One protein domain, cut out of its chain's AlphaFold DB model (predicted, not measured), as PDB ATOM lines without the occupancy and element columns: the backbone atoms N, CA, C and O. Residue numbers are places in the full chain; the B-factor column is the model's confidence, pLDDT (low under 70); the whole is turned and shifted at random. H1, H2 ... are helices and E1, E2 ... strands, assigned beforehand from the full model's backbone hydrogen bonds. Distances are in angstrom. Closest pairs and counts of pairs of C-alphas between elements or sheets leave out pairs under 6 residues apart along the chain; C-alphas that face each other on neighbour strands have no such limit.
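AT A GLANCE: This is residues 13 to 194 of the 200 residues of an uncharacterized protein of Phytophthora infestans (UniProt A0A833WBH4). With little regular structure, the domain is a chain wound in stacked turns, E4 to E7 forming one wall, parallel in the order E4-E5-E6-E7. At its E4 end lies a small antiparallel sheet, E1-E3-E2, with H1 over it. The 182 printed residues run E1 H1 E2 E3 H2 E4 E5 E6 E7 H3, mixed class, 53 in named elements; compact, radius of gyration of the C-alphas 15.9 A, spans 46 by 36 by 32 A.

HOW THE PARTS SIT: E1, residues 27 to 31, neighbours E3, residues 54 to 59, N 30 and O 55 being 2.7 A apart. H1, residues 35 to 40, is on this sheet, over E3, its height 8.4 A; the closest C-alphas are Glu 35 and Ala 55, 5.8 A. E2, residues 46 to 50, forms a hairpin with E3, N 56 to O 49 2.7 A. E1, H1 and E2 make a split strand-helix-strand unit, E3 between its strands, crossover right-handed. H2, residues 63 to 66, is on neither sheet. E4, residues 76 to 81, neighbours E5, residues 120 to 125, N 79 to O 122 2.9 A. E6, residues 154 to 158, follows, N 123 to O 156 2.9 A, then E7, residues 176 to 180, N 157 to O 178 2.8 A. H3, residues 189 to 193, is on neither sheet. O i to N i+4 pairs within hydrogen-bond range: H1 1 of 2, H3 0 of 1 but 2 of 2 O i to N i+3; H2 is too short.

IN THESE COORDINATES: E1 begins at C-alpha 27 (203.309, 75.073, 210.851); H3 ends at C-alpha 193 (204.962, 79.885, 242.830). E5 is 17.0 A long.

THE WHOLE: The printed part has no cut. Links E4 to E5, E5 to E6 and E6 to E7 are long. Residues 66 to 71, 85 to 91 and 164 to 165 have pLDDT under 70.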
ATOM      1  N   LEU A  13     205.209  80.666 213.912       94.94
ATOM      2  CA  LEU A  13     205.051  79.238 214.174       94.94
ATOM      3  C   LEU A  13     203.797  79.032 215.027       94.94
ATOM      4  O   LEU A  13     203.626  79.700 216.047       94.94
ATOM      5  N   THR A  14     202.927  78.118 214.610       93.00
ATOM      6  CA  THR A  14     201.595  77.941 215.196       93.00
ATOM      7  C   THR A  14     201.075  76.519 215.007       93.00
ATOM      8  O   THR A  14     201.552  75.800 214.135       93.00
ATOM      9  N   THR A  15     200.094  76.093 215.801       91.25
ATOM     10  CA  THR A  15     199.429  74.785 215.652       91.25
ATOM     11  C   THR A  15     198.091  74.853 214.919       91.25
ATOM     12  O   THR A  15     197.563  73.821 214.505       91.25
ATOM     13  N   ASP A  16     197.549  76.050 214.677       90.94
ATOM     14  CA  ASP A  16     196.318  76.219 213.898       90.94
ATOM     15  C   ASP A  16     196.618  76.216 212.380       90.94
ATOM     16  O   ASP A  16     196.727  77.240 211.697       90.94
ATOM     17  N   CYS A  17     196.824  75.002 211.872       90.69
ATOM     18  CA  CYS A  17     197.247  74.699 210.503       90.69
ATOM     19  C   CYS A  17     196.086  74.256 209.597       90.69
ATOM     20  O   CYS A  17     196.282  73.438 208.696       90.69
ATOM     21  N   ASN A  18     194.860  74.700 209.903       88.81
ATOM     22  CA  ASN A  18     193.623  74.329 209.201       88.81
ATOM     23  C   ASN A  18     193.442  72.806 208.984       88.81
ATOM     24  O   ASN A  18     192.927  72.355 207.964       88.81
ATOM     25  N   SER A  19     193.925  71.995 209.934       88.56
ATOM     26  CA  SER A  19     193.924  70.520 209.866       88.56
ATOM     27  C   SER A  19     194.673  69.900 208.672       88.56
ATOM     28  O   SER A  19     194.499  68.713 208.397       88.56
ATOM     29  N   LEU A  20     195.517  70.665 207.972       90.31
ATOM     30  CA  LEU A  20     196.320  70.163 206.851       90.31
ATOM     31  C   LEU A  20     197.625  69.506 207.310       90.31
ATOM     32  O   LEU A  20     198.133  68.602 206.645       90.31
ATOM     33  N   CYS A  21     198.163  69.949 208.446       90.69
ATOM     34  CA  CYS A  21     199.327  69.330 209.062       90.69
ATOM     35  C   CYS A  21     198.910  68.154 209.956       90.69
ATOM     36  O   CYS A  21     197.871  68.229 210.619       90.69
ATOM     37  N   PRO A  22     199.707  67.070 210.010       87.38
ATOM     38  CA  PRO A  22     199.468  65.983 210.951       87.38
ATOM     39  C   PRO A  22     199.401  66.483 212.400       87.38
ATOM     40  O   PRO A  22     200.035  67.473 212.760       87.38
ATOM     41  N   GLN A  23     198.647  65.780 213.241       85.00
ATOM     42  CA  GLN A  23     198.465  66.160 214.642       85.00
ATOM     43  C   GLN A  23     199.809  66.273 215.385       85.00
ATOM     44  O   GLN A  23     200.714  65.468 215.163       85.00
ATOM     45  N   GLY A  24     199.927  67.270 216.267       83.56
ATOM     46  CA  GLY A  24     201.136  67.519 217.059       83.56
ATOM     47  C   GLY A  24     202.274  68.190 216.286       83.56
ATOM     48  O   GLY A  24     203.361  68.359 216.832       83.56
ATOM     49  N   ARG A  25     202.042  68.571 215.023       89.06
ATOM     50  CA  ARG A  25     203.030  69.236 214.172       89.06
ATOM     51  C   ARG A  25     202.623  70.684 213.916       89.06
ATOM     52  O   ARG A  25     201.587  70.910 213.289       89.06
ATOM     53  N   PRO A  26     203.417  71.664 214.366       93.06
ATOM     54  CA  PRO A  26     203.146  73.055 214.063       93.06
ATOM     55  C   PRO A  26     203.512  73.383 212.614       93.06
ATOM     56  O   PRO A  26     204.185  72.619 211.914       93.06
ATOM     57  N   CYS A  27     203.076  74.554 212.179       94.12
ATOM     58  CA  CYS A  27     203.309  75.073 210.851       94.12
ATOM     59  C   CYS A  27     203.580  76.571 210.843       94.12
ATOM     60  O   CYS A  27     203.376  77.268 211.837       94.12
ATOM     61  N   ILE A  28     203.996  77.054 209.678       94.25
ATOM     62  CA  ILE A  28     203.949  78.468 209.307       94.25
ATOM     63  C   ILE A  28     202.981  78.596 208.136       94.25
ATOM     64  O   ILE A  28     203.033  77.796 207.202       94.25
ATOM     65  N   ALA A  29     202.086  79.577 208.199       92.06
ATOM     66  CA  ALA A  29     201.140  79.855 207.128       92.06
ATOM     67  C   ALA A  29     201.694  80.913 206.163       92.06
ATOM     68  O   ALA A  29     202.431  81.800 206.565       92.06
ATOM     69  N   TYR A  30     201.284  80.870 204.907       89.00
ATOM     70  CA  TYR A  30     201.634  81.809 203.846       89.00
ATOM     71  C   TYR A  30     200.363  82.161 203.074       89.00
ATOM     72  O   TYR A  30     199.432  81.354 203.013       89.00
ATOM     73  N   ALA A  31     200.286  83.359 202.489       85.12
ATOM     74  CA  ALA A  31     199.146  83.682 201.632       85.12
ATOM     75  C   ALA A  31     199.132  82.817 200.366       85.12
ATOM     76  O   ALA A  31     200.180  82.432 199.850       85.12
ATOM     77  N   ALA A  32     197.932  82.540 199.848       74.25
ATOM     78  CA  ALA A  32     197.777  81.960 198.518       74.25
ATOM     79  C   ALA A  32     198.511  82.814 197.465       74.25
ATOM     80  O   ALA A  32     198.330  84.034 197.416       74.25
ATOM     81  N   GLY A  33     199.321  82.169 196.622       70.06
ATOM     82  CA  GLY A  33     200.223  82.815 195.662       70.06
ATOM     83  C   GLY A  33     201.660  83.036 196.156       70.06
ATOM     84  O   GLY A  33     202.535  83.287 195.325       70.06
ATOM     85  N   ASP A  34     201.918  82.900 197.462       76.06
ATOM     86  CA  ASP A  34     203.256  82.969 198.066       76.06
ATOM     87  C   ASP A  34     203.796  81.565 198.410       76.06
ATOM     88  O   ASP A  34     204.672  81.410 199.260       76.06
ATOM     89  N   GLU A  35     203.318  80.504 197.745       75.56
ATOM     90  CA  GLU A  35     203.749  79.121 198.022       75.56
ATOM     91  C   GLU A  35     205.253  78.921 197.793       75.56
ATOM     92  O   GLU A  35     205.872  78.027 198.373       75.56
ATOM     93  N   GLY A  36     205.856  79.782 196.968       76.75
ATOM     94  CA  GLY A  36     207.300  79.846 196.781       76.75
ATOM     95  C   GLY A  36     208.049  80.095 198.092       76.75
ATOM     96  O   GLY A  36     209.045  79.420 198.333       76.75
ATOM     97  N   GLU A  37     207.546  80.969 198.970       78.81
ATOM     98  CA  GLU A  37     208.186  81.327 200.252       78.81
ATOM     99  C   GLU A  37     208.301  80.136 201.210       78.81
ATOM    100  O   GLU A  37     209.271  80.004 201.967       78.81
ATOM    101  N   CYS A  38     207.347  79.211 201.118       81.69
ATOM    102  CA  CYS A  38     207.365  77.966 201.870       81.69
ATOM    103  C   CYS A  38     208.586  77.093 201.512       81.69
ATOM    104  O   CYS A  38     209.107  76.383 202.366       81.69
ATOM    105  N   SER A  39     209.090  77.176 200.274       77.06
ATOM    106  CA  SER A  39     210.213  76.359 199.782       77.06
ATOM    107  C   SER A  39     211.523  77.127 199.560       77.06
ATOM    108  O   SER A  39     212.574  76.504 199.418       77.06
ATOM    109  N   THR A  40     211.496  78.460 199.471       78.81
ATOM    110  CA  THR A  40     212.686  79.282 199.173       78.81
ATOM    111  C   THR A  40     213.485  79.638 200.416       78.81
ATOM    112  O   THR A  40     214.712  79.745 200.341       78.81
ATOM    113  N   VAL A  41     212.820  79.819 201.560       81.00
ATOM    114  CA  VAL A  41     213.498  80.164 202.809       81.00
ATOM    115  C   VAL A  41     213.977  78.903 203.513       81.00
ATOM    116  O   VAL A  41     213.185  78.001 203.780       81.00
ATOM    117  N   ALA A  42     215.264  78.896 203.875       85.38
ATOM    118  CA  ALA A  42     215.932  77.772 204.518       85.38
ATOM    119  C   ALA A  42     215.132  77.208 205.706       85.38
ATOM    120  O   ALA A  42     214.878  77.900 206.702       85.38
ATOM    121  N   SER A  43     214.781  75.932 205.581       91.19
ATOM    122  CA  SER A  43     214.117  75.127 206.595       91.19
ATOM    123  C   SER A  43     214.636  73.692 206.571       91.19
ATOM    124  O   SER A  43     215.242  73.241 205.595       91.19
ATOM    125  N   THR A  44     214.409  72.968 207.662       91.44
ATOM    126  CA  THR A  44     214.613  71.518 207.722       91.44
ATOM    127  C   THR A  44     213.356  70.854 208.254       91.44
ATOM    128  O   THR A  44     212.682  71.393 209.131       91.44
ATOM    129  N   PHE A  45     213.030  69.689 207.693       91.25
ATOM    130  CA  PHE A  45     211.847  68.898 208.050       91.25
ATOM    131  C   PHE A  45     210.495  69.620 207.884       91.25
ATOM    132  O   PHE A  45     209.481  69.139 208.388       91.25
ATOM    133  N   GLY A  46     210.462  70.736 207.150       90.56
ATOM    134  CA  GLY A  46     209.246  71.394 206.682       90.56
ATOM    135  C   GLY A  46     208.749  70.779 205.372       90.56
ATOM    136  O   GLY A  46     209.548  70.441 204.497       90.56
ATOM    137  N   ASN A  47     207.435  70.620 205.226       90.38
ATOM    138  CA  ASN A  47     206.810  70.246 203.961       90.38
ATOM    139  C   ASN A  47     205.588  71.115 203.674       90.38
ATOM    140  O   ASN A  47     204.713  71.275 204.525       90.38
ATOM    141  N   CYS A  48     205.521  71.636 202.454       90.94
ATOM    142  CA  CYS A  48     204.475  72.554 202.033       90.94
ATOM    143  C   CYS A  48     203.208  71.804 201.622       90.94
ATOM    144  O   CYS A  48     203.242  70.877 200.811       90.94
ATOM    145  N   THR A  49     202.079  72.248 202.153       89.75
ATOM    146  CA  THR A  49     200.728  71.876 201.730       89.75
ATOM    147  C   THR A  49     199.901  73.147 201.571       89.75
ATOM    148  O   THR A  49     200.308  74.199 202.054       89.75
ATOM    149  N   ALA A  50     198.770  73.102 200.875       89.38
ATOM    150  CA  ALA A  50     197.948  74.289 200.665       89.38
ATOM    151  C   ALA A  50     196.465  73.939 200.560       89.38
ATOM    152  O   ALA A  50     196.101  72.826 200.173       89.38
ATOM    153  N   ASP A  51     195.630  74.919 200.885       87.25
ATOM    154  CA  ASP A  51     194.210  74.953 200.558       87.25
ATOM    155  C   ASP A  51     193.901  76.134 199.619       87.25
ATOM    156  O   ASP A  51     194.797  76.720 199.011       87.25
ATOM    157  N   ASP A  52     192.620  76.476 199.474       85.06
ATOM    158  CA  ASP A  52     192.168  77.564 198.603       85.06
ATOM    159  C   ASP A  52     192.537  78.977 199.118       85.06
ATOM    160  O   ASP A  52     192.304  79.965 198.415       85.06
ATOM    161  N   PHE A  53     193.070  79.104 200.338       85.12
ATOM    162  CA  PHE A  53     193.286  80.375 201.041       85.12
ATOM    163  C   PHE A  53     194.739  80.602 201.470       85.12
ATOM    164  O   PHE A  53     195.242  81.724 201.363       85.12
ATOM    165  N   CYS A  54     195.398  79.563 201.977       89.88
ATOM    166  CA  CYS A  54     196.728  79.614 202.560       89.88
ATOM    167  C   CYS A  54     197.574  78.421 202.092       89.88
ATOM    168  O   CYS A  54     197.080  77.306 201.905       89.88
ATOM    169  N   ALA A  55     198.882  78.640 202.009       90.62
ATOM    170  CA  ALA A  55     199.857  77.560 202.064       90.62
ATOM    171  C   ALA A  55     200.387  77.408 203.489       90.62
ATOM    172  O   ALA A  55     200.445  78.371 204.245       90.62
ATOM    173  N   TYR A  56     200.775  76.198 203.863       91.75
ATOM    174  CA  TYR A  56     201.265  75.852 205.185       91.75
ATOM    175  C   TYR A  56     202.527  75.012 205.055       91.75
ATOM    176  O   TYR A  56     202.527  73.972 204.397       91.75
ATOM    177  N   GLU A  57     203.597  75.441 205.713       94.00
ATOM    178  CA  GLU A  57     204.788  74.622 205.913       94.00
ATOM    179  C   GLU A  57     204.618  73.810 207.190       94.00
ATOM    180  O   GLU A  57     204.742  74.349 208.283       94.00
ATOM    181  N   CYS A  58     204.309  72.522 207.064       93.38
ATOM    182  CA  CYS A  58     204.155  71.622 208.201       93.38
ATOM    183  C   CYS A  58     205.516  71.082 208.641       93.38
ATOM    184  O   CYS A  58     206.211  70.463 207.832       93.38
ATOM    185  N   PHE A  59     205.866  71.232 209.917       93.31
ATOM    186  CA  PHE A  59     207.141  70.749 210.447       93.31
ATOM    187  C   PHE A  59     207.002  69.370 211.084       93.31
ATOM    188  O   PHE A  59     206.253  69.175 212.037       93.31
ATOM    189  N   ALA A  60     207.751  68.405 210.566       89.94
ATOM    190  CA  ALA A  60     207.959  67.127 211.229       89.94
ATOM    191  C   ALA A  60     208.810  67.283 212.502       89.94
ATOM    192  O   ALA A  60     209.538  68.254 212.666       89.94
ATOM    193  N   THR A  61     208.746  66.299 213.392       83.44
ATOM    194  CA  THR A  61     209.496  66.258 214.659       83.44
ATOM    195  C   THR A  61     210.971  65.884 214.445       83.44
ATOM    196  O   THR A  61     211.813  66.180 215.288       83.44
ATOM    197  N   GLY A  62     211.302  65.264 213.304       83.94
ATOM    198  CA  GLY A  62     212.661  64.848 212.945       83.94
ATOM    199  C   GLY A  62     212.692  63.877 211.754       83.94
ATOM    200  O   GLY A  62     211.698  63.751 211.035       83.94
ATOM    201  N   PRO A  63     213.803  63.156 211.517       80.62
ATOM    202  CA  PRO A  63     213.934  62.230 210.388       80.62
ATOM    203  C   PRO A  63     213.027  60.997 210.500       80.62
ATOM    204  O   PRO A  63     212.553  60.488 209.482       80.62
ATOM    205  N   ASP A  64     212.742  60.543 211.723       80.69
ATOM    206  CA  ASP A  64     211.913  59.356 211.971       80.69
ATOM    207  C   ASP A  64     210.446  59.559 211.570       80.69
ATOM    208  O   ASP A  64     209.751  58.598 211.246       80.69
ATOM    209  N   ASP A  65     209.998  60.813 211.484       75.19
ATOM    210  CA  ASP A  65     208.665  61.195 211.002       75.19
ATOM    211  C   ASP A  65     208.426  60.833 209.525       75.19
ATOM    212  O   ASP A  65     207.281  60.816 209.064       75.19
ATOM    213  N   PHE A  66     209.502  60.550 208.785       67.38
ATOM    214  CA  PHE A  66     209.490  60.113 207.389       67.38
ATOM    215  C   PHE A  66     209.810  58.617 207.239       67.38
ATOM    216  O   PHE A  66     209.795  58.086 206.124       67.38
ATOM    217  N   ALA A  67     210.098  57.910 208.338       68.94
ATOM    218  CA  ALA A  67     210.375  56.483 208.309       68.94
ATOM    219  C   ALA A  67     209.066  55.687 208.177       68.94
ATOM    220  O   ALA A  67     208.140  55.841 208.967       68.94
ATOM    221  N   ALA A  68     209.007  54.761 207.215       53.44
ATOM    222  CA  ALA A  68     207.798  54.003 206.862       53.44
ATOM    223  C   ALA A  68     207.166  53.170 208.006       53.44
ATOM    224  O   ALA A  68     206.049  52.693 207.849       53.44
ATOM    225  N   ASN A  69     207.867  52.987 209.132       57.81
ATOM    226  CA  ASN A  69     207.415  52.254 210.322       57.81
ATOM    227  C   ASN A  69     207.857  52.933 211.640       57.81
ATOM    228  O   ASN A  69     207.918  52.272 212.677       57.81
ATOM    229  N   GLY A  70     208.250  54.210 211.601       56.75
ATOM    230  CA  GLY A  70     208.743  54.918 212.784       56.75
ATOM    231  C   GLY A  70     207.609  55.219 213.760       56.75
ATOM    232  O   GLY A  70     206.636  55.874 213.394       56.75
ATOM    233  N   ALA A  71     207.719  54.750 215.005       68.12
ATOM    234  CA  ALA A  71     206.914  55.303 216.087       68.12
ATOM    235  C   ALA A  71     207.449  56.708 216.376       68.12
ATOM    236  O   ALA A  71     208.595  56.856 216.796       68.12
ATOM    237  N   ILE A  72     206.639  57.725 216.097       77.88
ATOM    238  CA  ILE A  72     207.006  59.121 216.320       77.88
ATOM    239  C   ILE A  72     207.014  59.362 217.827       77.88
ATOM    240  O   ILE A  72     205.988  59.184 218.489       77.88
ATOM    241  N   ASP A  73     208.163  59.756 218.367       83.19
ATOM    242  CA  ASP A  73     208.252  60.148 219.765       83.19
ATOM    243  C   ASP A  73     207.900  61.630 219.921       83.19
ATOM    244  O   ASP A  73     208.694  62.517 219.620       83.19
ATOM    245  N   PHE A  74     206.693  61.890 220.420       86.06
ATOM    246  CA  PHE A  74     206.239  63.234 220.768       86.06
ATOM    247  C   PHE A  74     206.620  63.641 222.200       86.06
ATOM    248  O   PHE A  74     206.135  64.665 222.674       86.06
ATOM    249  N   SER A  75     207.447  62.867 222.914       91.81
ATOM    250  CA  SER A  75     207.798  63.140 224.315       91.81
ATOM    251  C   SER A  75     208.500  64.479 224.511       91.81
ATOM    252  O   SER A  75     208.261  65.149 225.523       91.81
ATOM    253  N   VAL A  76     209.332  64.888 223.548       93.12
ATOM    254  CA  VAL A  76     210.040  66.168 223.555       93.12
ATOM    255  C   VAL A  76     209.909  66.840 222.197       93.12
ATOM    256  O   VAL A  76     210.427  66.346 221.199       93.12
ATOM    257  N   TYR A  77     209.275  68.006 222.169       93.31
ATOM    258  CA  TYR A  77     209.247  68.845 220.980       93.31
ATOM    259  C   TYR A  77     210.499  69.725 220.927       93.31
ATOM    260  O   TYR A  77     210.797  70.432 221.888       93.31
ATOM    261  N   THR A  78     211.226  69.700 219.811       94.88
ATOM    262  CA  THR A  78     212.442  70.501 219.619       94.88
ATOM    263  C   THR A  78     212.360  71.271 218.313       94.88
ATOM    264  O   THR A  78     212.095  70.674 217.274       94.88
ATOM    265  N   PHE A  79     212.621  72.577 218.353       95.69
ATOM    266  CA  PHE A  79     212.621  73.436 217.173       95.69
ATOM    267  C   PHE A  79     213.766  74.447 217.207       95.69
ATOM    268  O   PHE A  79     213.995  75.128 218.215       95.69
ATOM    269  N   PHE A  80     214.466  74.562 216.080       95.56
ATOM    270  CA  PHE A  80     215.592  75.475 215.909       95.56
ATOM    271  C   PHE A  80     215.241  76.654 215.002       95.56
ATOM    272  O   PHE A  80     214.508  76.522 214.023       95.56
ATOM    273  N   ILE A  81     215.815  77.817 215.298       95.06
ATOM    274  CA  ILE A  81     215.590  79.063 214.560       95.06
ATOM    275  C   ILE A  81     216.949  79.608 214.106       95.06
ATOM    276  O   ILE A  81     217.487  80.516 214.752       95.06
ATOM    277  N   PRO A  82     217.551  79.034 213.044       93.38
ATOM    278  CA  PRO A  82     218.872  79.420 212.563       93.38
ATOM    279  C   PRO A  82     218.979  80.917 212.306       93.38
ATOM    280  O   PRO A  82     218.035  81.547 211.821       93.38
ATOM    281  N   PHE A  83     220.139  81.489 212.623       90.19
ATOM    282  CA  PHE A  83     220.355  82.913 212.398       90.19
ATOM    283  C   PHE A  83     220.396  83.219 210.894       90.19
ATOM    284  O   PHE A  83     220.994  82.481 210.110       90.19
ATOM    285  N   SER A  84     219.783  84.334 210.509       81.06
ATOM    286  CA  SER A  84     219.712  84.840 209.138       81.06
ATOM    287  C   SER A  84     221.046  84.780 208.391       81.06
ATOM    288  O   SER A  84     221.980  85.486 208.761       81.06
ATOM    289  N   ASN A  85     221.122  83.980 207.322       64.69
ATOM    290  CA  ASN A  85     222.227  83.920 206.347       64.69
ATOM    291  C   ASN A  85     223.658  83.843 206.920       64.69
ATOM    292  O   ASN A  85     224.625  84.194 206.239       64.69
ATOM    293  N   GLU A  86     223.820  83.359 208.149       63.88
ATOM    294  CA  GLU A  86     225.122  83.243 208.792       63.88
ATOM    295  C   GLU A  86     225.524  81.778 208.927       63.88
ATOM    296  O   GLU A  86     224.797  80.959 209.484       63.88
ATOM    297  N   VAL A  87     226.728  81.448 208.452       64.69
ATOM    298  CA  VAL A  87     227.339  80.150 208.744       64.69
ATOM    299  C   VAL A  87     227.688  80.135 210.224       64.69
ATOM    300  O   VAL A  87     228.605  80.822 210.680       64.69
ATOM    301  N   GLU A  88     226.937  79.361 210.991       68.94
ATOM    302  CA  GLU A  88     227.212  79.186 212.403       68.94
ATOM    303  C   GLU A  88     228.431  78.282 212.573       68.94
ATOM    304  O   GLU A  88     228.382  77.075 212.353       68.94
ATOM    305  N   ALA A  89     229.554  78.874 212.974       62.78
ATOM    306  CA  ALA A  89     230.767  78.143 213.328       62.78
ATOM    307  C   ALA A  89     230.651  77.517 214.733       62.78
ATOM    308  O   ALA A  89     231.511  77.721 215.591       62.78
ATOM    309  N   VAL A  90     229.557  76.799 214.988       67.50
ATOM    310  CA  VAL A  90     229.282  76.112 216.254       67.50
ATOM    311  C   VAL A  90     229.397  74.603 216.060       67.50
ATOM    312  O   VAL A  90     229.066  74.062 215.006       67.50
ATOM    313  N   ALA A  91     229.914  73.909 217.072       66.69
ATOM    314  CA  ALA A  91     229.931  72.452 217.075       66.69
ATOM    315  C   ALA A  91     228.523  71.913 217.375       66.69
ATOM    316  O   ALA A  91     227.816  72.471 218.211       66.69
ATOM    317  N   GLY A  92     228.148  70.805 216.730       75.75
ATOM    318  CA  GLY A  92     226.855  70.156 216.959       75.75
ATOM    319  C   GLY A  92     225.696  70.921 216.325       75.75
ATOM    320  O   GLY A  92     224.840  71.433 217.042       75.75
ATOM    321  N   ILE A  93     225.694  71.004 214.991       85.06
ATOM    322  CA  ILE A  93     224.533  71.435 214.203       85.06
ATOM    323  C   ILE A  93     223.451  70.363 214.356       85.06
ATOM    324  O   ILE A  93     223.682  69.204 214.027       85.06
ATOM    325  N   LEU A  94     222.287  70.761 214.860       91.19
ATOM    326  CA  LEU A  94     221.158  69.890 215.195       91.19
ATOM    327  C   LEU A  94     219.992  70.018 214.205       91.19
ATOM    328  O   LEU A  94     219.044  69.242 214.265       91.19
ATOM    329  N   THR A  95     220.062  70.941 213.243       89.75
ATOM    330  CA  THR A  95     219.020  71.115 212.212       89.75
ATOM    331  C   THR A  95     218.917  69.929 211.248       89.75
ATOM    332  O   THR A  95     217.929  69.804 210.533       89.75
ATOM    333  N   THR A  96     219.902  69.027 211.244       88.94
ATOM    334  CA  THR A  96     219.841  67.739 210.533       88.94
ATOM    335  C   THR A  96     219.062  66.663 211.286       88.94
ATOM    336  O   THR A  96     218.816  65.604 210.719       88.94
ATOM    337  N   GLU A  97     218.708  66.900 212.549       90.19
ATOM    338  CA  GLU A  97     217.984  65.962 213.418       90.19
ATOM    339  C   GLU A  97     216.608  66.498 213.829       90.19
ATOM    340  O   GLU A  97     215.678  65.720 214.009       90.19
ATOM    341  N   TYR A  98     216.465  67.821 213.922       93.12
ATOM    342  CA  TYR A  98     215.254  68.491 214.390       93.12
ATOM    343  C   TYR A  98     214.780  69.559 213.401       93.12
ATOM    344  O   TYR A  98     215.603  70.121 212.664       93.12
ATOM    345  N   PRO A  99     213.468  69.861 213.377       94.31
ATOM    346  CA  PRO A  99     212.910  70.876 212.497       94.31
ATOM    347  C   PRO A  99     213.497  72.252 212.759       94.31
ATOM    348  O   PRO A  99     213.845  72.618 213.890       94.31
ATOM    349  N   SER A 100     213.584  73.032 211.687       94.75
ATOM    350  CA  SER A 100     214.058  74.401 211.780       94.75
ATOM    351  C   SER A 100     213.491  75.312 210.707       94.75
ATOM    352  O   SER A 100     213.181  74.867 209.602       94.75
ATOM    353  N   LYS A 101     213.415  76.608 211.026       94.38
ATOM    354  CA  LYS A 101     213.133  77.675 210.057       94.38
ATOM    355  C   LYS A 101     214.002  78.892 210.340       94.38
ATOM    356  O   LYS A 101     214.122  79.313 211.487       94.38
ATOM    357  N   SER A 102     214.598  79.461 209.289       93.12
ATOM    358  CA  SER A 102     215.423  80.671 209.386       93.12
ATOM    359  C   SER A 102     214.702  81.821 210.101       93.12
ATOM    360  O   SER A 102     213.528  82.094 209.833       93.12
ATOM    361  N   ASN A 103     215.444  82.561 210.931       93.31
ATOM    362  CA  ASN A 103     214.967  83.783 211.581       93.31
ATOM    363  C   ASN A 103     214.646  84.926 210.590       93.31
ATOM    364  O   ASN A 103     214.032  85.915 210.978       93.31
ATOM    365  N   ASP A 104     215.016  84.784 209.310       90.50
ATOM    366  CA  ASP A 104     214.559  85.688 208.243       90.50
ATOM    367  C   ASP A 104     213.046  85.599 208.005       90.50
ATOM    368  O   ASP A 104     212.408  86.618 207.746       90.50
ATOM    369  N   ALA A 105     212.473  84.396 208.113       90.06
ATOM    370  CA  ALA A 105     211.043  84.159 207.909       90.06
ATOM    371  C   ALA A 105     210.270  84.011 209.218       90.06
ATOM    372  O   ALA A 105     209.116  84.421 209.297       90.06
ATOM    373  N   LEU A 106     210.885  83.424 210.245       93.19
ATOM    374  CA  LEU A 106     210.229  83.182 211.521       93.19
ATOM    375  C   LEU A 106     210.589  84.290 212.514       93.19
ATOM    376  O   LEU A 106     211.754  84.438 212.881       93.19
ATOM    377  N   GLN A 107     209.584  85.055 212.938       92.38
ATOM    378  CA  GLN A 107     209.727  86.202 213.846       92.38
ATOM    379  C   GLN A 107     208.799  86.117 215.065       92.38
ATOM    380  O   GLN A 107     209.028  86.798 216.066       92.38
ATOM    381  N   HIS A 108     207.768  85.272 215.002       93.44
ATOM    382  CA  HIS A 108     206.776  85.097 216.057       93.44
ATOM    383  C   HIS A 108     206.586  83.610 216.380       93.44
ATOM    384  O   HIS A 108     206.719  82.746 215.515       93.44
ATOM    385  N   ILE A 109     206.251  83.305 217.628       92.56
ATOM    386  CA  ILE A 109     205.673  82.019 218.024       92.56
ATOM    387  C   ILE A 109     204.303  82.340 218.612       92.56
ATOM    388  O   ILE A 109     204.180  83.254 219.424       92.56
ATOM    389  N   GLU A 110     203.265  81.652 218.153       92.00
ATOM    390  CA  GLU A 110     201.940  81.701 218.773       92.00
ATOM    391  C   GLU A 110     201.874  80.705 219.938       92.00
ATOM    392  O   GLU A 110     202.804  79.933 220.159       92.00
ATOM    393  N   VAL A 111     200.789  80.712 220.713       88.62
ATOM    394  CA  VAL A 111     200.571  79.642 221.697       88.62
ATOM    395  C   VAL A 111     200.512  78.317 220.935       88.62
ATOM    396  O   VAL A 111     199.717  78.170 220.005       88.62
ATOM    397  N   LEU A 112     201.409  77.395 221.281       89.25
ATOM    398  CA  LEU A 112     201.522  76.096 220.628       89.25
ATOM    399  C   LEU A 112     200.732  75.073 221.437       89.25
ATOM    400  O   LEU A 112     200.865  75.017 222.650       89.25
ATOM    401  N   ASP A 113     199.935  74.263 220.751       88.50
ATOM    402  CA  ASP A 113     199.181  73.165 221.357       88.50
ATOM    403  C   ASP A 113     199.957  71.848 221.216       88.50
ATOM    404  O   ASP A 113     200.137  71.332 220.105       88.50
ATOM    405  N   PHE A 114     200.466  71.323 222.330       89.88
ATOM    406  CA  PHE A 114     201.255  70.093 222.335       89.88
ATOM    407  C   PHE A 114     200.403  68.853 222.620       89.88
ATOM    408  O   PHE A 114     199.368  68.896 223.277       89.88
ATOM    409  N   MET A 115     200.885  67.694 222.167       90.69
ATOM    410  CA  MET A 115     200.245  66.414 222.475       90.69
ATOM    411  C   MET A 115     200.290  66.136 223.986       90.69
ATOM    412  O   MET A 115     201.252  66.499 224.662       90.69
ATOM    413  N   GLU A 116     199.314  65.389 224.513       91.56
ATOM    414  CA  GLU A 116     199.309  64.971 225.931       91.56
ATOM    415  C   GLU A 116     200.565  64.170 226.324       91.56
ATOM    416  O   GLU A 116     200.972  64.162 227.485       91.56
ATOM    417  N   SER A 117     201.193  63.488 225.360       91.88
ATOM    418  CA  SER A 117     202.443  62.750 225.555       91.88
ATOM    419  C   SER A 117     203.687  63.642 225.606       91.88
ATOM    420  O   SER A 117     204.743  63.169 226.031       91.88
ATOM    421  N   THR A 118     203.595  64.905 225.186       94.25
ATOM    422  CA  THR A 118     204.716  65.845 225.190       94.25
ATOM    423  C   THR A 118     204.969  66.339 226.601       94.25
ATOM    424  O   THR A 118     204.149  67.015 227.201       94.25
ATOM    425  N   THR A 119     206.136  66.013 227.145       96.69
ATOM    426  CA  THR A 119     206.550  66.405 228.502       96.69
ATOM    427  C   THR A 119     207.715  67.389 228.497       96.69
ATOM    428  O   THR A 119     208.048  67.954 229.542       96.69
ATOM    429  N   GLY A 120     208.340  67.604 227.337       96.19
ATOM    430  CA  GLY A 120     209.455  68.520 227.158       96.19
ATOM    431  C   GLY A 120     209.312  69.401 225.921       96.19
ATOM    432  O   GLY A 120     208.841  68.940 224.885       96.19
ATOM    433  N   VAL A 121     209.772  70.647 226.019       95.38
ATOM    434  CA  VAL A 121     209.899  71.567 224.880       95.38
ATOM    435  C   VAL A 121     211.291  72.184 224.858       95.38
ATOM    436  O   VAL A 121     211.816  72.602 225.892       95.38
ATOM    437  N   VAL A 122     211.871  72.271 223.665       96.12
ATOM    438  CA  VAL A 122     213.145  72.921 223.377       96.12
ATOM    439  C   VAL A 122     212.946  73.888 222.212       96.12
ATOM    440  O   VAL A 122     212.709  73.468 221.083       96.12
ATOM    441  N   LEU A 123     213.069  75.187 222.474       95.38
ATOM    442  CA  LEU A 123     213.083  76.226 221.447       95.38
ATOM    443  C   LEU A 123     214.433  76.930 221.495       95.38
ATOM    444  O   LEU A 123     214.808  77.497 222.526       95.38
ATOM    445  N   SER A 124     215.170  76.892 220.390       95.50
ATOM    446  CA  SER A 124     216.507  77.476 220.348       95.50
ATOM    447  C   SER A 124     216.718  78.341 219.123       95.50
ATOM    448  O   SER A 124     216.508  77.905 217.998       95.50
ATOM    449  N   GLY A 125     217.217  79.554 219.339       94.50
ATOM    450  CA  GLY A 125     217.856  80.324 218.287       94.50
ATOM    451  C   GLY A 125     219.157  79.660 217.847       94.50
ATOM    452  O   GLY A 125     219.879  79.052 218.645       94.50
ATOM    453  N   GLY A 126     219.453  79.801 216.568       93.31
ATOM    454  CA  GLY A 126     220.562  79.149 215.907       93.31
ATOM    455  C   GLY A 126     220.270  77.703 215.507       93.31
ATOM    456  O   GLY A 126     219.144  77.220 215.584       93.31
ATOM    457  N   SER A 127     221.314  77.016 215.070       91.81
ATOM    458  CA  SER A 127     221.327  75.618 214.634       91.81
ATOM    459  C   SER A 127     221.812  74.647 215.717       91.81
ATOM    460  O   SER A 127     221.949  73.454 215.462       91.81
ATOM    461  N   SER A 128     222.080  75.148 216.925       90.88
ATOM    462  CA  SER A 128     222.545  74.396 218.091       90.88
ATOM    463  C   SER A 128     222.000  75.023 219.376       90.88
ATOM    464  O   SER A 128     221.589  76.182 219.387       90.88
ATOM    465  N   LEU A 129     222.040  74.278 220.485       89.62
ATOM    466  CA  LEU A 129     221.759  74.823 221.822       89.62
ATOM    467  C   LEU A 129     222.863  75.781 222.288       89.62
ATOM    468  O   LEU A 129     222.629  76.659 223.120       89.62
ATOM    469  N   PHE A 130     224.067  75.635 221.735       86.50
ATOM    470  CA  PHE A 130     225.205  76.487 222.039       86.50
ATOM    471  C   PHE A 130     225.358  77.558 220.963       86.50
ATOM    472  O   PHE A 130     225.412  77.258 219.775       86.50
ATOM    473  N   SER A 131     225.488  78.811 221.386       82.75
ATOM    474  CA  SER A 131     225.760  79.933 220.491       82.75
ATOM    475  C   SER A 131     226.831  80.848 221.073       82.75
ATOM    476  O   SER A 131     227.216  80.756 222.243       82.75
ATOM    477  N   VAL A 132     227.322  81.762 220.238       82.25
ATOM    478  CA  VAL A 132     228.160  82.870 220.691       82.25
ATOM    479  C   VAL A 132     227.315  83.780 221.581       82.25
ATOM    480  O   VAL A 132     226.198  84.161 221.229       82.25
ATOM    481  N   ARG A 133     227.853  84.150 222.746       81.69
ATOM    482  CA  ARG A 133     227.157  85.015 223.705       81.69
ATOM    483  C   ARG A 133     226.680  86.310 223.042       81.69
ATOM    484  O   ARG A 133     227.466  86.990 222.389       81.69
ATOM    485  N   GLY A 134     225.418  86.669 223.268       82.38
ATOM    486  CA  GLY A 134     224.799  87.874 222.712       82.38
ATOM    487  C   GLY A 134     224.275  87.706 221.286       82.38
ATOM    488  O   GLY A 134     223.546  88.577 220.815       82.38
ATOM    489  N   LYS A 135     224.585  86.590 220.614       89.00
ATOM    490  CA  LYS A 135     223.951  86.226 219.352       89.00
ATOM    491  C   LYS A 135     222.656  85.477 219.645       89.00
ATOM    492  O   LYS A 135     222.689  84.409 220.257       89.00
ATOM    493  N   VAL A 136     221.539  86.063 219.230       91.81
ATOM    494  CA  VAL A 136     220.193  85.555 219.501       91.81
ATOM    495  C   VAL A 136     219.294  85.679 218.277       91.81
ATOM    496  O   VAL A 136     219.488  86.580 217.459       91.81
ATOM    497  N   ALA A 137     218.302  84.798 218.174       92.88
ATOM    498  CA  ALA A 137     217.252  84.880 217.171       92.88
ATOM    499  C   ALA A 137     216.199  85.877 217.658       92.88
ATOM    500  O   ALA A 137     215.713  85.771 218.785       92.88
ATOM    501  N   LYS A 138     215.865  86.868 216.836       91.31
ATOM    502  CA  LYS A 138     214.859  87.877 217.172       91.31
ATOM    503  C   LYS A 138     213.483  87.239 217.074       91.31
ATOM    504  O   LYS A 138     213.035  86.951 215.969       91.31
ATOM    505  N   MET A 139     212.853  87.012 218.220       89.62
ATOM    506  CA  MET A 139     211.593  86.285 218.308       89.62
ATOM    507  C   MET A 139     210.656  86.943 219.307       89.62
ATOM    508  O   MET A 139     211.037  87.214 220.445       89.62
ATOM    509  N   GLN A 140     209.410  87.137 218.893       89.88
ATOM    510  CA  GLN A 140     208.319  87.489 219.788       89.88
ATOM    511  C   GLN A 140     207.623  86.211 220.250       89.88
ATOM    512  O   GLN A 140     207.173  85.409 219.431       89.88
ATOM    513  N   LEU A 141     207.550  86.025 221.565       87.94
ATOM    514  CA  LEU A 141     206.808  84.930 222.189       87.94
ATOM    515  C   LEU A 141     205.497  85.461 222.788       87.94
ATOM    516  O   LEU A 141     205.440  86.636 223.144       87.94
ATOM    517  N   PRO A 142     204.457  84.640 222.967       87.00
ATOM    518  CA  PRO A 142     203.287  84.995 223.764       87.00
ATOM    519  C   PRO A 142     203.668  85.158 225.243       87.00
ATOM    520  O   PRO A 142     204.649  84.576 225.714       87.00
ATOM    521  N   GLN A 143     202.883  85.924 226.006       84.69
ATOM    522  CA  GLN A 143     203.090  86.033 227.461       84.69
ATOM    523  C   GLN A 143     202.684  84.765 228.219       84.69
ATOM    524  O   GLN A 143     203.140  84.564 229.339       84.69
ATOM    525  N   ASP A 144     201.850  83.939 227.600       85.62
ATOM    526  CA  ASP A 144     201.192  82.738 228.109       85.62
ATOM    527  C   ASP A 144     201.612  81.475 227.334       85.62
ATOM    528  O   ASP A 144     200.892  80.483 227.336       85.62
ATOM    529  N   LEU A 145     202.793  81.505 226.698       86.81
ATOM    530  CA  LEU A 145     203.256  80.516 225.712       86.81
ATOM    531  C   LEU A 145     203.005  79.044 226.083       86.81
ATOM    532  O   LEU A 145     202.587  78.292 225.215       86.81
ATOM    533  N   PHE A 146     203.279  78.650 227.330       90.00
ATOM    534  CA  PHE A 146     203.113  77.276 227.827       90.00
ATOM    535  C   PHE A 146     202.137  77.189 229.006       90.00
ATOM    536  O   PHE A 146     202.112  76.190 229.726       90.00
ATOM    537  N   ALA A 147     201.371  78.249 229.279       87.56
ATOM    538  CA  ALA A 147     200.535  78.322 230.477       87.56
ATOM    539  C   ALA A 147     199.426  77.254 230.474       87.56
ATOM    540  O   ALA A 147     199.021  76.768 231.531       87.56
ATOM    541  N   THR A 148     198.949  76.878 229.286       88.75
ATOM    542  CA  THR A 148     197.908  75.863 229.083       88.75
ATOM    543  C   THR A 148     198.449  74.433 229.050       88.75
ATOM    544  O   THR A 148     197.694  73.494 229.299       88.75
ATOM    545  N   ASP A 149     199.752  74.252 228.824       91.00
ATOM    546  CA  ASP A 149     200.394  72.949 228.630       91.00
ATOM    547  C   ASP A 149     200.820  72.298 229.950       91.00
ATOM    548  O   ASP A 149     201.998  72.071 230.237       91.00
ATOM    549  N   THR A 150     199.839  71.987 230.795       91.81
ATOM    550  CA  THR A 150     200.072  71.444 232.148       91.81
ATOM    551  C   THR A 150     200.814  70.099 232.184       91.81
ATOM    552  O   THR A 150     201.371  69.736 233.221       91.81
ATOM    553  N   GLN A 151     200.852  69.373 231.065       94.94
ATOM    554  CA  GLN A 151     201.617  68.141 230.877       94.94
ATOM    555  C   GLN A 151     203.137  68.374 230.803       94.94
ATOM    556  O   GLN A 151     203.917  67.457 231.084       94.94
ATOM    557  N   LEU A 152     203.578  69.589 230.454       95.06
ATOM    558  CA  LEU A 152     204.993  69.907 230.301       95.06
ATOM    559  C   LEU A 152     205.707  69.940 231.654       95.06
ATOM    560  O   LEU A 152     205.339  70.650 232.588       95.06
ATOM    561  N   ARG A 153     206.800  69.180 231.729       96.69
ATOM    562  CA  ARG A 153     207.686  69.077 232.896       96.69
ATOM    563  C   ARG A 153     209.041  69.726 232.644       96.69
ATOM    564  O   ARG A 153     209.732  70.059 233.606       96.69
ATOM    565  N   LYS A 154     209.443  69.890 231.378       96.88
ATOM    566  CA  LYS A 154     210.751  70.431 230.986       96.88
ATOM    567  C   LYS A 154     210.610  71.491 229.897       96.88
ATOM    568  O   LYS A 154     210.026  71.221 228.856       96.88
ATOM    569  N   VAL A 155     211.188  72.668 230.106       95.06
ATOM    570  CA  VAL A 155     211.219  73.747 229.109       95.06
ATOM    571  C   VAL A 155     212.651  74.236 228.949       95.06
ATOM    572  O   VAL A 155     213.308  74.580 229.928       95.06
ATOM    573  N   THR A 156     213.133  74.277 227.709       95.88
ATOM    574  CA  THR A 156     214.436  74.836 227.338       95.88
ATOM    575  C   THR A 156     214.238  75.948 226.320       95.88
ATOM    576  O   THR A 156     213.734  75.706 225.226       95.88
ATOM    577  N   LEU A 157     214.663  77.158 226.673       94.19
ATOM    578  CA  LEU A 157     214.714  78.321 225.796       94.19
ATOM    579  C   LEU A 157     216.171  78.765 225.680       94.19
ATOM    580  O   LEU A 157     216.784  79.144 226.680       94.19
ATOM    581  N   ALA A 158     216.737  78.720 224.480       94.44
ATOM    582  CA  ALA A 158     218.144  79.041 224.268       94.44
ATOM    583  C   ALA A 158     218.325  80.043 223.128       94.44
ATOM    584  O   ALA A 158     217.709  79.922 222.078       94.44
ATOM    585  N   ASN A 159     219.213  81.022 223.296       93.94
ATOM    586  CA  ASN A 159     219.627  81.934 222.224       93.94
ATOM    587  C   ASN A 159     218.462  82.715 221.572       93.94
ATOM    588  O   ASN A 159     218.508  83.006 220.376       93.94
ATOM    589  N   LEU A 160     217.414  83.052 222.328       92.69
ATOM    590  CA  LEU A 160     216.249  83.802 221.839       92.69
ATOM    591  C   LEU A 160     216.287  85.244 222.345       92.69
ATOM    592  O   LEU A 160     216.481  85.482 223.526       92.69
ATOM    593  N   GLY A 161     216.084  86.232 221.484       90.88
ATOM    594  CA  GLY A 161     216.019  87.637 221.881       90.88
ATOM    595  C   GLY A 161     214.687  87.952 222.550       90.88
ATOM    596  O   GLY A 161     213.803  88.499 221.900       90.88
ATOM    597  N   LEU A 162     214.534  87.597 223.828       84.62
ATOM    598  CA  LEU A 162     213.292  87.795 224.573       84.62
ATOM    599  C   LEU A 162     213.237  89.224 225.122       84.62
ATOM    600  O   LEU A 162     213.630  89.493 226.256       84.62
ATOM    601  N   GLU A 163     212.754  90.159 224.299       70.56
ATOM    602  CA  GLU A 163     212.579  91.566 224.702       70.56
ATOM    603  C   GLU A 163     211.464  91.752 225.746       70.56
ATOM    604  O   GLU A 163     211.452  92.741 226.481       70.56
ATOM    605  N   GLN A 164     210.547  90.786 225.849       68.25
ATOM    606  CA  GLN A 164     209.442  90.794 226.802       68.25
ATOM    607  C   GLN A 164     209.588  89.717 227.877       68.25
ATOM    608  O   GLN A 164     210.027  88.595 227.626       68.25
ATOM    609  N   ILE A 165     209.171  90.076 229.091       61.34
ATOM    610  CA  ILE A 165     209.164  89.183 230.247       61.34
ATOM    611  C   ILE A 165     208.073  88.133 230.036       61.34
ATOM    612  O   ILE A 165     206.903  88.470 229.844       61.34
ATOM    613  N   LEU A 166     208.463  86.865 230.123       71.56
ATOM    614  CA  LEU A 166     207.579  85.713 230.258       71.56
ATOM    615  C   LEU A 166     206.874  85.776 231.626       71.56
ATOM    616  O   LEU A 166     207.282  85.106 232.562       71.56
ATOM    617  N   LYS A 167     205.902  86.676 231.808       71.00
ATOM    618  CA  LYS A 167     205.312  86.923 233.136       71.00
ATOM    619  C   LYS A 167     204.550  85.720 233.677       71.00
ATOM    620  O   LYS A 167     204.743  85.374 234.837       71.00
ATOM    621  N   SER A 168     203.705  85.131 232.834       78.38
ATOM    622  CA  SER A 168     202.808  84.031 233.191       78.38
ATOM    623  C   SER A 168     202.792  82.955 232.115       78.38
ATOM    624  O   SER A 168     201.735  82.563 231.629       78.38
ATOM    625  N   SER A 169     203.982  82.564 231.664       80.81
ATOM    626  CA  SER A 169     204.147  81.739 230.472       80.81
ATOM    627  C   SER A 169     204.445  80.284 230.775       80.81
ATOM    628  O   SER A 169     204.565  79.517 229.826       80.81
ATOM    629  N   LEU A 170     204.715  79.926 232.029       89.31
ATOM    630  CA  LEU A 170     205.259  78.617 232.356       89.31
ATOM    631  C   LEU A 170     204.173  77.678 232.903       89.31
ATOM    632  O   LEU A 170     203.278  78.116 233.627       89.31
ATOM    633  N   PRO A 171     204.267  76.369 232.619       91.06
ATOM    634  CA  PRO A 171     203.293  75.398 233.094       91.06
ATOM    635  C   PRO A 171     203.461  75.167 234.602       91.06
ATOM    636  O   PRO A 171     204.572  75.149 235.136       91.06
ATOM    637  N   SER A 172     202.358  74.938 235.320       89.38
ATOM    638  CA  SER A 172     202.375  74.830 236.789       89.38
ATOM    639  C   SER A 172     203.143  73.616 237.339       89.38
ATOM    640  O   SER A 172     203.571  73.644 238.491       89.38
ATOM    641  N   GLY A 173     203.298  72.551 236.541       90.44
ATOM    642  CA  GLY A 173     203.986  71.298 236.900       90.44
ATOM    643  C   GLY A 173     205.451  71.229 236.455       90.44
ATOM    644  O   GLY A 173     206.009  70.134 236.326       90.44
ATOM    645  N   LEU A 174     206.066  72.377 236.150       94.00
ATOM    646  CA  LEU A 174     207.422  72.429 235.618       94.00
ATOM    647  C   LEU A 174     208.450  71.937 236.650       94.00
ATOM    648  O   LEU A 174     208.520  72.445 237.765       94.00
ATOM    649  N   VAL A 175     209.277  70.973 236.240       96.81
ATOM    650  CA  VAL A 175     210.349  70.365 237.052       96.81
ATOM    651  C   VAL A 175     211.723  70.877 236.629       96.81
ATOM    652  O   VAL A 175     212.634  71.004 237.447       96.81
ATOM    653  N   SER A 176     211.886  71.189 235.343       96.44
ATOM    654  CA  SER A 176     213.128  71.720 234.794       96.44
ATOM    655  C   SER A 176     212.849  72.898 233.878       96.44
ATOM    656  O   SER A 176     212.117  72.773 232.896       96.44
ATOM    657  N   LEU A 177     213.492  74.019 234.171       94.19
ATOM    658  CA  LEU A 177     213.570  75.165 233.287       94.19
ATOM    659  C   LEU A 177     215.031  75.378 232.908       94.19
ATOM    660  O   LEU A 177     215.915  75.304 233.749       94.19
ATOM    661  N   THR A 178     215.303  75.637 231.641       94.00
ATOM    662  CA  THR A 178     216.612  76.101 231.191       94.00
ATOM    663  C   THR A 178     216.390  77.319 230.325       94.00
ATOM    664  O   THR A 178     215.761  77.220 229.274       94.00
ATOM    665  N   ILE A 179     216.901  78.471 230.760       91.31
ATOM    666  CA  ILE A 179     216.902  79.680 229.939       91.31
ATOM    667  C   ILE A 179     218.333  80.180 229.777       91.31
ATOM    668  O   ILE A 179     218.958  80.631 230.737       91.31
ATOM    669  N   SER A 180     218.864  80.108 228.558       91.62
ATOM    670  CA  SER A 180     220.263  80.427 228.276       91.62
ATOM    671  C   SER A 180     220.397  81.426 227.127       91.62
ATOM    672  O   SER A 180     219.766  81.303 226.086       91.62
ATOM    673  N   ASN A 181     221.240  82.449 227.311       91.62
ATOM    674  CA  ASN A 181     221.522  83.459 226.280       91.62
ATOM    675  C   ASN A 181     220.250  84.118 225.690       91.62
ATOM    676  O   ASN A 181     220.201  84.384 224.497       91.62
ATOM    677  N   CYS A 182     219.226  84.392 226.513       89.69
ATOM    678  CA  CYS A 182     217.937  84.908 226.029       89.69
ATOM    679  C   CYS A 182     217.719  86.433 226.171       89.69
ATOM    680  O   CYS A 182     216.593  86.911 226.094       89.69
ATOM    681  N   LEU A 183     218.779  87.203 226.451       87.62
ATOM    682  CA  LEU A 183     218.737  88.662 226.694       87.62
ATOM    683  C   LEU A 183     217.678  89.147 227.712       87.62
ATOM    684  O   LEU A 183     217.322  90.323 227.723       87.62
ATOM    685  N   MET A 184     217.210  88.267 228.600       83.56
ATOM    686  CA  MET A 184     216.192  88.601 229.593       83.56
ATOM    687  C   MET A 184     216.691  89.663 230.571       83.56
ATOM    688  O   MET A 184     217.809  89.589 231.087       83.56
ATOM    689  N   THR A 185     215.827  90.632 230.859       83.31
ATOM    690  CA  THR A 185     216.091  91.707 231.828       83.31
ATOM    691  C   THR A 185     215.507  91.418 233.210       83.31
ATOM    692  O   THR A 185     215.923  92.035 234.191       83.31
ATOM    693  N   SER A 186     214.591  90.454 233.312       83.56
ATOM    694  CA  SER A 186     214.064  89.927 234.571       83.56
ATOM    695  C   SER A 186     213.649  88.466 234.412       83.56
ATOM    696  O   SER A 186     213.501  87.971 233.296       83.56
ATOM    697  N   TYR A 187     213.437  87.792 235.536       81.19
ATOM    698  CA  TYR A 187     212.917  86.428 235.565       81.19
ATOM    699  C   TYR A 187     211.385  86.383 235.381       81.19
ATOM    700  O   TYR A 187     210.733  87.401 235.622       81.19
ATOM    701  N   PRO A 188     210.821  85.232 234.959       85.31
ATOM    702  CA  PRO A 188     209.379  84.973 234.962       85.31
ATOM    703  C   PRO A 188     208.779  85.070 236.370       85.31
ATOM    704  O   PRO A 188     209.359  84.525 237.313       85.31
ATOM    705  N   ASP A 189     207.607  85.700 236.514       84.50
ATOM    706  CA  ASP A 189     206.954  85.864 237.824       84.50
ATOM    707  C   ASP A 189     206.458  84.509 238.375       84.50
ATOM    708  O   ASP A 189     206.470  84.284 239.591       84.50
ATOM    709  N   ASP A 190     206.106  83.568 237.487       86.25
ATOM    710  CA  ASP A 190     205.637  82.219 237.836       86.25
ATOM    711  C   ASP A 190     206.615  81.445 238.724       86.25
ATOM    712  O   ASP A 190     206.179  80.659 239.574       86.25
ATOM    713  N   LEU A 191     207.926  81.696 238.581       87.62
ATOM    714  CA  LEU A 191     208.979  80.988 239.318       87.62
ATOM    715  C   LEU A 191     208.782  81.061 240.833       87.62
ATOM    716  O   LEU A 191     209.108  80.115 241.544       87.62
ATOM    717  N   HIS A 192     208.205  82.153 241.338       86.44
ATOM    718  CA  HIS A 192     207.941  82.324 242.767       86.44
ATOM    719  C   HIS A 192     206.901  81.344 243.321       86.44
ATOM    720  O   HIS A 192     206.843  81.122 244.531       86.44
ATOM    721  N   THR A 193     206.064  80.778 242.453       87.38
ATOM    722  CA  THR A 193     204.962  79.885 242.830       87.38
ATOM    723  C   THR A 193     205.239  78.416 242.508       87.38
ATOM    724  O   THR A 193     204.496  77.543 242.966       87.38
ATOM    725  N   MET A 194     206.321  78.127 241.779       90.19
ATOM    726  CA  MET A 194     206.675  76.779 241.342       90.19
ATOM    727  C   MET A 194     207.241  75.938 242.481       90.19
ATOM    728  O   MET A 194     208.358  76.144 242.945       90.19
TER     729      MET A 194